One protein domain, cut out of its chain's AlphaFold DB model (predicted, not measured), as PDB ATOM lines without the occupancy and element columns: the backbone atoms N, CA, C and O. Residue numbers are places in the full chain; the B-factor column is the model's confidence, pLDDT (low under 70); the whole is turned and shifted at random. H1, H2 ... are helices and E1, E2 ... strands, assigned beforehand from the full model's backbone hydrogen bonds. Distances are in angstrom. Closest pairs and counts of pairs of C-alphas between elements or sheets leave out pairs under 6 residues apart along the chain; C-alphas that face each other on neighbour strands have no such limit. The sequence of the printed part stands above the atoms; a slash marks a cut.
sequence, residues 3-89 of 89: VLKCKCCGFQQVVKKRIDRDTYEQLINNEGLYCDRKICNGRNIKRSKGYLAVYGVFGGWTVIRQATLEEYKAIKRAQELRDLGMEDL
ATOM      1  N   VAL A   3     158.537 276.867 263.120       86.06
ATOM      2  CA  VAL A   3     159.287 278.113 263.290       86.06
ATOM      3  C   VAL A   3     160.761 277.759 263.339       86.06
ATOM      4  O   VAL A   3     161.228 277.145 264.293       86.06
ATOM      5  N   LEU A   4     161.498 278.143 262.304       86.75
ATOM      6  CA  LEU A   4     162.953 278.076 262.326       86.75
ATOM      7  C   LEU A   4     163.460 279.225 263.182       86.75
ATOM      8  O   LEU A   4     163.022 280.356 262.984       86.75
ATOM      9  N   LYS A   5     164.389 278.954 264.096       88.75
ATOM     10  CA  LYS A   5     165.054 279.984 264.893       88.75
ATOM     11  C   LYS A   5     166.556 279.906 264.677       88.75
ATOM     12  O   LYS A   5     167.165 278.864 264.899       88.75
ATOM     13  N   CYS A   6     167.158 281.011 264.257       88.75
ATOM     14  CA  CYS A   6     168.600 281.097 264.105       88.75
ATOM     15  C   CYS A   6     169.270 281.117 265.480       88.75
ATOM     16  O   CYS A   6     168.986 281.994 266.296       88.75
ATOM     17  N   LYS A   7     170.214 280.199 265.704       87.38
ATOM     18  CA  LYS A   7     171.004 280.123 266.938       87.38
ATOM     19  C   LYS A   7     171.932 281.330 267.137       87.38
ATOM     20  O   LYS A   7     172.204 281.695 268.270       87.38
ATOM     21  N   CYS A   8     172.392 281.962 266.054       87.75
ATOM     22  CA  CYS A   8     173.312 283.101 266.115       87.75
ATOM     23  C   CYS A   8     172.599 284.441 266.375       87.75
ATOM     24  O   CYS A   8     172.926 285.119 267.339       87.75
ATOM     25  N   CYS A   9     171.616 284.830 265.551       88.88
ATOM     26  CA  CYS A   9     170.969 286.150 265.660       88.88
ATOM     27  C   CYS A   9     169.525 286.122 266.183       88.88
ATOM     28  O   CYS A   9     168.853 287.150 266.173       88.88
ATOM     29  N   GLY A  10     168.994 284.951 266.541       89.25
ATOM     30  CA  GLY A  10     167.620 284.809 267.026       89.25
ATOM     31  C   GLY A  10     166.527 284.975 265.967       89.25
ATOM     32  O   GLY A  10     165.356 284.854 266.318       89.25
ATOM     33  N   PHE A  11     166.879 285.213 264.693       90.06
ATOM     34  CA  PHE A  11     165.916 285.345 263.592       90.06
ATOM     35  C   PHE A  11     164.918 284.198 263.578       90.06
ATOM     36  O   PHE A  11     165.332 283.041 263.642       90.06
ATOM     37  N   GLN A  12     163.638 284.520 263.423       91.31
ATOM     38  CA  GLN A  12     162.592 283.525 263.281       91.31
ATOM     39  C   GLN A  12     161.978 283.577 261.888       91.31
ATOM     40  O   GLN A  12     161.648 284.649 261.388       91.31
ATOM     41  N   GLN A  13     161.796 282.408 261.281       87.12
ATOM     42  CA  GLN A  13     161.086 282.262 260.017       87.12
ATOM     43  C   GLN A  13     160.009 281.198 260.156       87.12
ATOM     44  O   GLN A  13     160.271 280.057 260.536       87.12
ATOM     45  N   VAL A  14     158.785 281.584 259.811       87.00
ATOM     46  CA  VAL A  14     157.654 280.668 259.754       87.00
ATOM     47  C   VAL A  14     157.691 279.933 258.421       87.00
ATOM     48  O   VAL A  14     157.636 280.550 257.358       87.00
ATOM     49  N   VAL A  15     157.754 278.606 258.470       79.75
ATOM     50  CA  VAL A  15     157.729 277.756 257.277       79.75
ATOM     51  C   VAL A  15     156.389 277.037 257.218       79.75
ATOM     52  O   VAL A  15     155.981 276.332 258.156       79.75
ATOM     53  N   LYS A  16     155.672 277.222 256.103       72.19
ATOM     54  CA  LYS A  16     154.471 276.432 255.811       72.19
ATOM     55  C   LYS A  16     154.869 274.958 255.700       72.19
ATOM     56  O   LYS A  16     155.953 274.633 255.229       72.19
ATOM     57  N   LYS A  17     153.994 274.080 256.199       61.75
ATOM     58  CA  LYS A  17     154.230 272.642 256.412       61.75
ATOM     59  C   LYS A  17     154.553 271.949 255.068       61.75
ATOM     60  O   LYS A  17     153.648 271.534 254.360       61.75
ATOM     61  N   ARG A  18     155.836 271.894 254.702       68.38
ATOM     62  CA  ARG A  18     156.390 271.074 253.602       68.38
ATOM     63  C   ARG A  18     157.427 270.059 254.094       68.38
ATOM     64  O   ARG A  18     158.003 269.347 253.288       68.38
ATOM     65  N   ILE A  19     157.662 270.025 255.401       72.31
ATOM     66  CA  ILE A  19     158.556 269.084 256.071       72.31
ATOM     67  C   ILE A  19     157.763 268.262 257.071       72.31
ATOM     68  O   ILE A  19     156.788 268.753 257.658       72.31
ATOM     69  N   ASP A  20     158.174 267.016 257.236       77.19
ATOM     70  CA  ASP A  20     157.721 266.146 258.304       77.19
ATOM     71  C   ASP A  20     158.313 266.590 259.656       77.19
ATOM     72  O   ASP A  20     159.159 267.489 259.751       77.19
ATOM     73  N   ARG A  21     157.786 266.001 260.728       79.75
ATOM     74  CA  ARG A  21     158.166 266.340 262.098       79.75
ATOM     75  C   ARG A  21     159.582 265.874 262.428       79.75
ATOM     76  O   ARG A  21     160.288 266.617 263.098       79.75
ATOM     77  N   ASP A  22     159.991 264.709 261.935       79.94
ATOM     78  CA  ASP A  22     161.295 264.113 262.231       79.94
ATOM     79  C   ASP A  22     162.421 264.970 261.665       79.94
ATOM     80  O   ASP A  22     163.377 265.294 262.370       79.94
ATOM     81  N   THR A  23     162.258 265.447 260.431       74.94
ATOM     82  CA  THR A  23     163.160 266.418 259.816       74.94
ATOM     83  C   THR A  23     163.280 267.654 260.706       74.94
ATOM     84  O   THR A  23     164.389 268.046 261.059       74.94
ATOM     85  N   TYR A  24     162.160 268.252 261.135       77.94
ATOM     86  CA  TYR A  24     162.186 269.412 262.037       77.94
ATOM     87  C   TYR A  24     162.894 269.118 263.370       77.94
ATOM     88  O   TYR A  24     163.701 269.931 263.821       77.94
ATOM     89  N   GLU A  25     162.630 267.965 263.981       79.06
ATOM     90  CA  GLU A  25     163.229 267.564 265.257       79.06
ATOM     91  C   GLU A  25     164.737 267.333 265.142       79.06
ATOM     92  O   GLU A  25     165.502 267.819 265.977       79.06
ATOM     93  N   GLN A  26     165.194 266.697 264.062       74.06
ATOM     94  CA  GLN A  26     166.622 266.574 263.777       74.06
ATOM     95  C   GLN A  26     167.276 267.957 263.715       74.06
ATOM     96  O   GLN A  26     168.343 268.170 264.275       74.06
ATOM     97  N   LEU A  27     166.635 268.939 263.089       71.94
ATOM     98  CA  LEU A  27     167.213 270.270 262.891       71.94
ATOM     99  C   LEU A  27     167.359 271.083 264.179       71.94
ATOM    100  O   LEU A  27     168.341 271.813 264.319       71.94
ATOM    101  N   ILE A  28     166.406 270.965 265.107       69.94
ATOM    102  CA  ILE A  28     166.465 271.662 266.401       69.94
ATOM    103  C   ILE A  28     167.398 270.972 267.401       69.94
ATOM    104  O   ILE A  28     167.984 271.657 268.234       69.94
ATOM    105  N   ASN A  29     167.566 269.648 267.299       74.38
ATOM    106  CA  ASN A  29     168.393 268.847 268.211       74.38
ATOM    107  C   ASN A  29     169.867 268.752 267.780       74.38
ATOM    108  O   ASN A  29     170.679 268.105 268.436       74.38
ATOM    109  N   ASN A  30     170.217 269.394 266.670       76.50
ATOM    110  CA  ASN A  30     171.570 269.462 266.137       76.50
ATOM    111  C   ASN A  30     172.393 270.611 266.765       76.50
ATOM    112  O   ASN A  30     171.877 271.440 267.514       76.50
ATOM    113  N   GLU A  31     173.693 270.699 266.442       80.06
ATOM    114  CA  GLU A  31     174.608 271.710 267.013       80.06
ATOM    115  C   GLU A  31     174.152 273.149 266.700       80.06
ATOM    116  O   GLU A  31     174.452 274.091 267.441       80.06
ATOM    117  N   GLY A  32     173.361 273.331 265.642       82.06
ATOM    118  CA  GLY A  32     172.521 274.512 265.493       82.06
ATOM    119  C   GLY A  32     171.975 274.724 264.089       82.06
ATOM    120  O   GLY A  32     172.495 274.202 263.102       82.06
ATOM    121  N   LEU A  33     170.945 275.562 264.016       87.25
ATOM    122  CA  LEU A  33     170.349 276.061 262.785       87.25
ATOM    123  C   LEU A  33     170.676 277.556 262.628       87.25
ATOM    124  O   LEU A  33     170.486 278.353 263.551       87.25
ATOM    125  N   TYR A  34     171.159 277.953 261.455       89.00
ATOM    126  CA  TYR A  34     171.658 279.299 261.177       89.00
ATOM    127  C   TYR A  34     171.009 279.875 259.925       89.00
ATOM    128  O   TYR A  34     170.936 279.205 258.898       89.00
ATOM    129  N   CYS A  35     170.531 281.117 260.007       88.25
ATOM    130  CA  CYS A  35     169.956 281.790 258.852       88.25
ATOM    131  C   CYS A  35     171.041 282.177 257.841       88.25
ATOM    132  O   CYS A  35     172.212 282.344 258.182       88.25
ATOM    133  N   ASP A  36     170.609 282.394 256.612       84.88
ATOM    134  CA  ASP A  36     171.401 282.868 255.478       84.88
ATOM    135  C   ASP A  36     171.737 284.367 255.522       84.88
ATOM    136  O   ASP A  36     172.521 284.856 254.706       84.88
ATOM    137  N   ARG A  37     171.178 285.117 256.482       84.00
ATOM    138  CA  ARG A  37     171.466 286.548 256.642       84.00
ATOM    139  C   ARG A  37     172.972 286.769 256.796       84.00
ATOM    140  O   ARG A  37     173.637 286.057 257.551       84.00
ATOM    141  N   LYS A  38     173.493 287.813 256.135       77.12
ATOM    142  CA  LYS A  38     174.934 288.146 256.080       77.12
ATOM    143  C   LYS A  38     175.627 288.126 257.449       77.12
ATOM    144  O   LYS A  38     176.770 287.702 257.537       77.12
ATOM    145  N   ILE A  39     174.914 288.535 258.497       75.44
ATOM    146  CA  ILE A  39     175.400 288.576 259.883       75.44
ATOM    147  C   ILE A  39     175.718 287.201 260.490       75.44
ATOM    148  O   ILE A  39     176.528 287.124 261.404       75.44
ATOM    149  N   CYS A  40     175.085 286.123 260.019       78.12
ATOM    150  CA  CYS A  40     175.230 284.788 260.607       78.12
ATOM    151  C   CYS A  40     176.047 283.835 259.752       78.12
ATOM    152  O   CYS A  40     176.613 282.908 260.321       78.12
ATOM    153  N   ASN A  41     176.045 284.038 258.426       68.12
ATOM    154  CA  ASN A  41     176.731 283.249 257.399       68.12
ATOM    155  C   ASN A  41     177.278 281.907 257.922       68.12
ATOM    156  O   ASN A  41     178.458 281.797 258.271       68.12
ATOM    157  N   GLY A  42     176.406 280.889 257.988       66.00
ATOM    158  CA  GLY A  42     176.673 279.596 258.641       66.00
ATOM    159  C   GLY A  42     177.927 278.852 258.156       66.00
ATOM    160  O   GLY A  42     178.368 277.883 258.776       66.00
ATOM    161  N   ARG A  43     178.542 279.327 257.066       65.62
ATOM    162  CA  ARG A  43     179.820 278.863 256.519       65.62
ATOM    163  C   ARG A  43     181.000 279.064 257.466       65.62
ATOM    164  O   ARG A  43     181.830 278.169 257.547       65.62
ATOM    165  N   ASN A  44     181.035 280.158 258.226       70.69
ATOM    166  CA  ASN A  44     182.199 280.518 259.053       70.69
ATOM    167  C   ASN A  44     182.053 280.154 260.535       70.69
ATOM    168  O   ASN A  44     182.836 280.589 261.377       70.69
ATOM    169  N   ILE A  45     181.041 279.362 260.876       75.25
ATOM    170  CA  ILE A  45     180.791 278.965 262.258       75.25
ATOM    171  C   ILE A  45     181.762 277.855 262.643       75.25
ATOM    172  O   ILE A  45     181.848 276.844 261.941       75.25
ATOM    173  N   LYS A  46     182.482 278.047 263.758       75.81
ATOM    174  CA  LYS A  46     183.303 276.998 264.376       75.81
ATOM    175  C   LYS A  46     182.409 275.817 264.744       75.81
ATOM    176  O   LYS A  46     181.368 276.010 265.364       75.81
ATOM    177  N   ARG A  47     182.831 274.617 264.359       82.19
ATOM    178  CA  ARG A  47     182.084 273.367 264.560       82.19
ATOM    179  C   ARG A  47     182.961 272.386 265.295       82.19
ATOM    180  O   ARG A  47     184.180 272.381 265.100       82.19
ATOM    181  N   SER A  48     182.331 271.550 266.099       81.50
ATOM    182  CA  SER A  48     183.021 270.444 266.747       81.50
ATOM    183  C   SER A  48     183.519 269.428 265.710       81.50
ATOM    184  O   SER A  48     182.962 269.296 264.615       81.50
ATOM    185  N   LYS A  49     184.591 268.691 266.034       79.62
ATOM    186  CA  LYS A  49     185.070 267.599 265.169       79.62
ATOM    187  C   LYS A  49     183.944 266.582 264.965       79.62
ATOM    188  O   LYS A  49     183.245 266.234 265.910       79.62
ATOM    189  N   GLY A  50     183.779 266.117 263.730       82.12
ATOM    190  CA  GLY A  50     182.702 265.192 263.365       82.12
ATOM    191  C   GLY A  50     181.354 265.858 263.075       82.12
ATOM    192  O   GLY A  50     180.406 265.143 262.768       82.12
ATOM    193  N   TYR A  51     181.258 267.192 263.118       87.00
ATOM    194  CA  TYR A  51     180.072 267.935 262.687       87.00
ATOM    195  C   TYR A  51     180.291 268.617 261.333       87.00
ATOM    196  O   TYR A  51     181.367 269.133 261.027       87.00
ATOM    197  N   LEU A  52     179.233 268.652 260.526       87.31
ATOM    198  CA  LEU A  52     179.211 269.227 259.186       87.31
ATOM    199  C   LEU A  52     178.175 270.327 259.094       87.31
ATOM    200  O   LEU A  52     177.080 270.201 259.640       87.31
ATOM    201  N   ALA A  53     178.510 271.382 258.351       87.50
ATOM    202  CA  ALA A  53     177.499 272.320 257.897       87.50
ATOM    203  C   ALA A  53     176.899 271.841 256.586       87.50
ATOM    204  O   ALA A  53     177.599 271.706 255.581       87.50
ATOM    205  N   VAL A  54     175.589 271.668 256.605       87.25
ATOM    206  CA  VAL A  54     174.767 271.436 255.428       87.25
ATOM    207  C   VAL A  54     174.116 272.764 255.062       87.25
ATOM    208  O   VAL A  54     173.384 273.343 255.865       87.25
ATOM    209  N   TYR A  55     174.423 273.270 253.870       86.50
ATOM    210  CA  TYR A  55     173.929 274.555 253.369       86.50
ATOM    211  C   TYR A  55     172.681 274.379 252.504       86.50
ATOM    212  O   TYR A  55     172.446 273.309 251.951       86.50
ATOM    213  N   GLY A  56     171.911 275.458 252.336       81.31
ATOM    214  CA  GLY A  56     170.752 275.472 251.438       81.31
ATOM    215  C   GLY A  56     169.517 274.771 252.005       81.31
ATOM    216  O   GLY A  56     168.515 274.625 251.308       81.31
ATOM    217  N   VAL A  57     169.548 274.392 253.283       81.12
ATOM    218  CA  VAL A  57     168.368 273.880 253.977       81.12
ATOM    219  C   VAL A  57     167.338 275.014 254.039       81.12
ATOM    220  O   VAL A  57     167.699 276.170 254.224       81.12
ATOM    221  N   PHE A  58     166.052 274.740 253.821       80.50
ATOM    222  CA  PHE A  58     164.989 275.765 253.863       80.50
ATOM    223  C   PHE A  58     165.226 277.020 253.014       80.50
ATOM    224  O   PHE A  58     164.875 278.125 253.426       80.50
ATOM    225  N   GLY A  59     165.809 276.861 251.826       80.00
ATOM    226  CA  GLY A  59     165.993 277.981 250.902       80.00
ATOM    227  C   GLY A  59     167.122 278.937 251.293       80.00
ATOM    228  O   GLY A  59     167.101 280.082 250.862       80.00
ATOM    229  N   GLY A  60     168.097 278.479 252.087       84.38
ATOM    230  CA  GLY A  60     169.329 279.236 252.355       84.38
ATOM    231  C   GLY A  60     169.953 278.976 253.724       84.38
ATOM    232  O   GLY A  60     171.143 279.217 253.927       84.38
ATOM    233  N   TRP A  61     169.181 278.438 254.663       88.12
ATOM    234  CA  TRP A  61     169.643 278.134 256.007       88.12
ATOM    235  C   TRP A  61     170.757 277.088 256.011       88.12
ATOM    236  O   TRP A  61     170.911 276.257 255.113       88.12
ATOM    237  N   THR A  62     171.554 277.153 257.067       89.00
ATOM    238  CA  THR A  62     172.656 276.238 257.331       89.00
ATOM    239  C   THR A  62     172.372 275.458 258.599       89.00
ATOM    240  O   THR A  62     172.029 276.041 259.626       89.00
ATOM    241  N   VAL A  63     172.548 274.147 258.542       88.69
ATOM    242  CA  VAL A  63     172.403 273.244 259.687       88.69
ATOM    243  C   VAL A  63     173.757 272.682 260.022       88.69
ATOM    244  O   VAL A  63     174.456 272.228 259.122       88.69
ATOM    245  N   ILE A  64     174.107 272.672 261.302       87.94
ATOM    246  CA  ILE A  64     175.304 271.991 261.774       87.94
ATOM    247  C   ILE A  64     174.894 270.713 262.478       87.94
ATOM    248  O   ILE A  64     174.343 270.765 263.574       87.94
ATOM    249  N   ARG A  65     175.151 269.577 261.832       88.62
ATOM    250  CA  ARG A  65     174.764 268.250 262.317       88.62
ATOM    251  C   ARG A  65     175.949 267.314 262.392       88.62
ATOM    252  O   ARG A  65     176.964 267.547 261.738       88.62
ATOM    253  N   GLN A  66     175.798 266.240 263.153       88.38
ATOM    254  CA  GLN A  66     176.791 265.178 263.159       88.38
ATOM    255  C   GLN A  66     176.906 264.567 261.753       88.38
ATOM    256  O   GLN A  66     175.904 264.391 261.046       88.38
ATOM    257  N   ALA A  67     178.139 264.300 261.329       87.19
ATOM    258  CA  ALA A  67     178.430 263.582 260.098       87.19
ATOM    259  C   ALA A  67     177.900 262.150 260.199       87.19
ATOM    260  O   ALA A  67     178.009 261.513 261.250       87.19
ATOM    261  N   THR A  68     177.379 261.617 259.098       88.44
ATOM    262  CA  THR A  68     177.148 260.175 259.007       88.44
ATOM    263  C   THR A  68     178.486 259.438 258.932       88.44
ATOM    264  O   THR A  68     179.530 260.019 258.618       88.44
ATOM    265  N   LEU A  69     178.469 258.129 259.190       88.31
ATOM    266  CA  LEU A  69     179.656 257.284 259.032       88.31
ATOM    267  C   LEU A  69     180.238 257.359 257.613       88.31
ATOM    268  O   LEU A  69     181.455 257.342 257.448       88.31
ATOM    269  N   GLU A  70     179.383 257.444 256.596       89.31
ATOM    270  CA  GLU A  70     179.809 257.548 255.200       89.31
ATOM    271  C   GLU A  70     180.458 258.900 254.906       89.31
ATOM    272  O   GLU A  70     181.548 258.944 254.334       89.31
ATOM    273  N   GLU A  71     179.853 259.997 255.368       89.00
ATOM    274  CA  GLU A  71     180.428 261.336 255.230       89.00
ATOM    275  C   GLU A  71     181.771 261.439 255.956       89.00
ATOM    276  O   GLU A  71     182.733 261.973 255.409       89.00
ATOM    277  N   TYR A  72     181.869 260.877 257.162       87.25
ATOM    278  CA  TYR A  72     183.115 260.850 257.921       87.25
ATOM    279  C   TYR A  72     184.224 260.093 257.178       87.25
ATOM    280  O   TYR A  72     185.343 260.596 257.060       87.25
ATOM    281  N   LYS A  73     183.918 258.909 256.627       89.44
ATOM    282  CA  LYS A  73     184.865 258.135 255.806       89.44
ATOM    283  C   LYS A  73     185.309 258.918 254.571       89.44
ATOM    284  O   LYS A  73     186.498 258.930 254.262       89.44
ATOM    285  N   ALA A  74     184.379 259.584 253.890       88.19
ATOM    286  CA  ALA A  74     184.683 260.393 252.714       88.19
ATOM    287  C   ALA A  74     185.605 261.574 253.054       88.19
ATOM    288  O   ALA A  74     186.585 261.809 252.349       88.19
ATOM    289  N   ILE A  75     185.340 262.273 254.161       86.56
ATOM    290  CA  ILE A  75     186.179 263.382 254.639       86.56
ATOM    291  C   ILE A  75     187.579 262.889 254.982       86.56
ATOM    292  O   ILE A  75     188.557 263.500 254.559       86.56
ATOM    293  N   LYS A  76     187.679 261.769 255.707       87.00
ATOM    294  CA  LYS A  76     188.968 261.184 256.071       87.00
ATOM    295  C   LYS A  76     189.777 260.813 254.827       87.00
ATOM    296  O   LYS A  76     190.931 261.205 254.723       87.00
ATOM    297  N   ARG A  77     189.149 260.155 253.850       88.75
ATOM    298  CA  ARG A  77     189.797 259.795 252.582       88.75
ATOM    299  C   ARG A  77     190.262 261.023 251.796       88.75
ATOM    300  O   ARG A  77     191.341 261.014 251.221       88.75
ATOM    301  N   ALA A  78     189.457 262.084 251.760       87.81
ATOM    302  CA  ALA A  78     189.842 263.334 251.106       87.81
ATOM    303  C   ALA A  78     191.027 264.018 251.809       87.81
ATOM    304  O   ALA A  78     191.839 264.662 251.149       87.81
ATOM    305  N   GLN A  79     191.121 263.880 253.133       86.38
ATOM    306  CA  GLN A  79     192.248 264.376 253.912       86.38
ATOM    307  C   GLN A  79     193.517 263.565 253.634       86.38
ATOM    308  O   GLN A  79     194.527 264.160 253.290       86.38
ATOM    309  N   GLU A  80     193.427 262.232 253.635       90.38
ATOM    310  CA  GLU A  80     194.534 261.338 253.262       90.38
ATOM    311  C   GLU A  80     195.070 261.652 251.853       90.38
ATOM    312  O   GLU A  80     196.273 261.779 251.666       90.38
ATOM    313  N   LEU A  81     194.190 261.860 250.864       89.25
ATOM    314  CA  LEU A  81     194.596 262.244 249.504       89.25
ATOM    315  C   LEU A  81     195.290 263.611 249.444       89.25
ATOM    316  O   LEU A  81     196.204 263.798 248.646       89.25
ATOM    317  N   ARG A  82     194.837 264.576 250.253       86.69
ATOM    318  CA  ARG A  82     195.472 265.894 250.337       86.69
ATOM    319  C   ARG A  82     196.857 265.785 250.957       86.69
ATOM    320  O   ARG A  82     197.771 266.408 250.440       86.69
ATOM    321  N   ASP A  83     196.980 265.034 252.045       89.25
ATOM    322  CA  ASP A  83     198.236 264.885 252.772       89.25
ATOM    323  C   ASP A  83     199.277 264.186 251.882       89.25
ATOM    324  O   ASP A  83     200.369 264.716 251.721       89.25
ATOM    325  N   LEU A  84     198.893 263.115 251.173       86.56
ATOM    326  CA  LEU A  84     199.745 262.454 250.171       86.56
ATOM    327  C   LEU A  84     200.198 263.415 249.060       86.56
ATOM    328  O   LEU A  84     201.371 263.472 248.722       86.56
ATOM    329  N   GLY A  85     199.279 264.214 248.509       79.50
ATOM    330  CA  GLY A  85     199.621 265.191 247.467       79.50
ATOM    331  C   GLY A  85     200.460 266.379 247.956       79.50
ATOM    332  O   GLY A  85     200.994 267.115 247.132       79.50
ATOM    333  N   MET A  86     200.555 266.593 249.272       67.94
ATOM    334  CA  MET A  86     201.427 267.595 249.894       67.94
ATOM    335  C   MET A  86     202.805 267.025 250.255       67.94
ATOM    336  O   MET A  86     203.718 267.809 250.486       67.94
ATOM    337  N   GLU A  87     202.960 265.699 250.323       61.91
ATOM    338  CA  GLU A  87     204.261 265.033 250.494       61.91
ATOM    339  C   GLU A  87     205.084 265.024 249.191       61.91
ATOM    340  O   GLU A  87     206.307 264.933 249.245       61.91
ATOM    341  N   ASP A  88     204.429 265.168 248.033       56.53
ATOM    342  CA  ASP A  88     205.052 265.240 246.699       56.53
ATOM    343  C   ASP A  88     205.515 266.667 246.283       56.53
ATOM    344  O   ASP A  88     205.906 266.876 245.130       56.53
ATOM    345  N   LEU A  89     205.466 267.658 247.188       52.56
ATOM    346  CA  LEU A  89     205.822 269.078 246.970       52.56
ATOM    347  C   LEU A  89     207.019 269.514 247.828       52.56
ATOM    348  O   LEU A  89     207.870 270.259 247.287       52.56
TER     349      LEU A  89
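Overview. This is residues 3 to 89 of the 89 residues of an uncharacterized protein of Tissierella creatinophila DSM 6911 (UniProt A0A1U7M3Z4). A small body of strands and loops carries one long helix, H2, as an arm: residues 76 to 89, of which 76 to 87 belong to H2, stick out alone. In the body, a small sheet of E3, E5 and E4 has the little hairpin of E1 and E2 and the short helix H1 towards the end away from that arm. The printed part has 87 residues, with two named helices and five named strands in the order E1, E2, H1, E3, E4, E5, H2; the class is mixed, helices and strands. The strand order E3, E5, E4 and the pair E1, E2 are antiparallel. The whole is loose, with a radius of gyration of the C-alphas of 15.7 A, and elongated, spanning 52 by 28 by 20 A.

Arrangement. E1, residues 3 to 5, and E2, residues 12 to 15, form a hairpin at 148 degrees between their directions, with N 4 and O 13 at 2.9 A. H1, residues 21 to 28, and E1 are near each other, with 5 pairs of C-alphas within 10 A. E3, residues 32 to 34, comes closest to E1 at the C-alphas of Leu 33 and Lys 5, 6.9 A apart. E5, residues 61 to 66, is the inner strand of its sheet and antiparallel to E3 at 161 degrees, with N 34 and O 62 at 2.8 A. E4, residues 51 to 57, forms a hairpin with E5 at 152 degrees, with N 54 and O 63 at 2.8 A and N 61 and O 57 at 2.7 A. H1 is on this sheet but only grazes it with residues 26 to 28; the closest C-alphas of H1 and E5, those of Leu 27 and Val 63, are 6.8 A apart. H2, residues 69 to 87, is only just on the sheet, with 5 pairs of C-alphas within 10 A, and only grazes it with residues 71 to 72. H1 and H2 are apart, and E2 is apart from E3, E4 and E5. In H1 and H2 every O i to N i+4 pair is within hydrogen-bond range.

Along the chain. E1, residues 3 to 5, begins at C-alpha 3 (159.287, 278.113, 263.290), and E2 holds residues 12 to 15. H1, residues 21 to 28, is 10.8 A long from first to last C-alpha, and E3 holds residues 32 to 34. E4, residues 51 to 57, is 15.8 A long and begins at C-alpha 51 (180.072, 267.935, 262.687). E5, residues 61 to 66, is 16.4 A long. H2, residues 69 to 87, is 27.2 A long and ends at C-alpha 87 (204.261, 265.033, 250.494).

Size, cuts and confidence. The two C-alphas farthest apart, those of Lys 16 and Leu 89, are 52.6 A apart. Without residues 76 to 89, the body spans 35 by 29 by 18 A. The printed part has no cut, and its one long link is E3 to E4, residues 35 to 50, with no named element. The mean pLDDT of the printed part is 81.6; under 70 are residues 17 to 18, 28, 41 to 43 and 86 to 89.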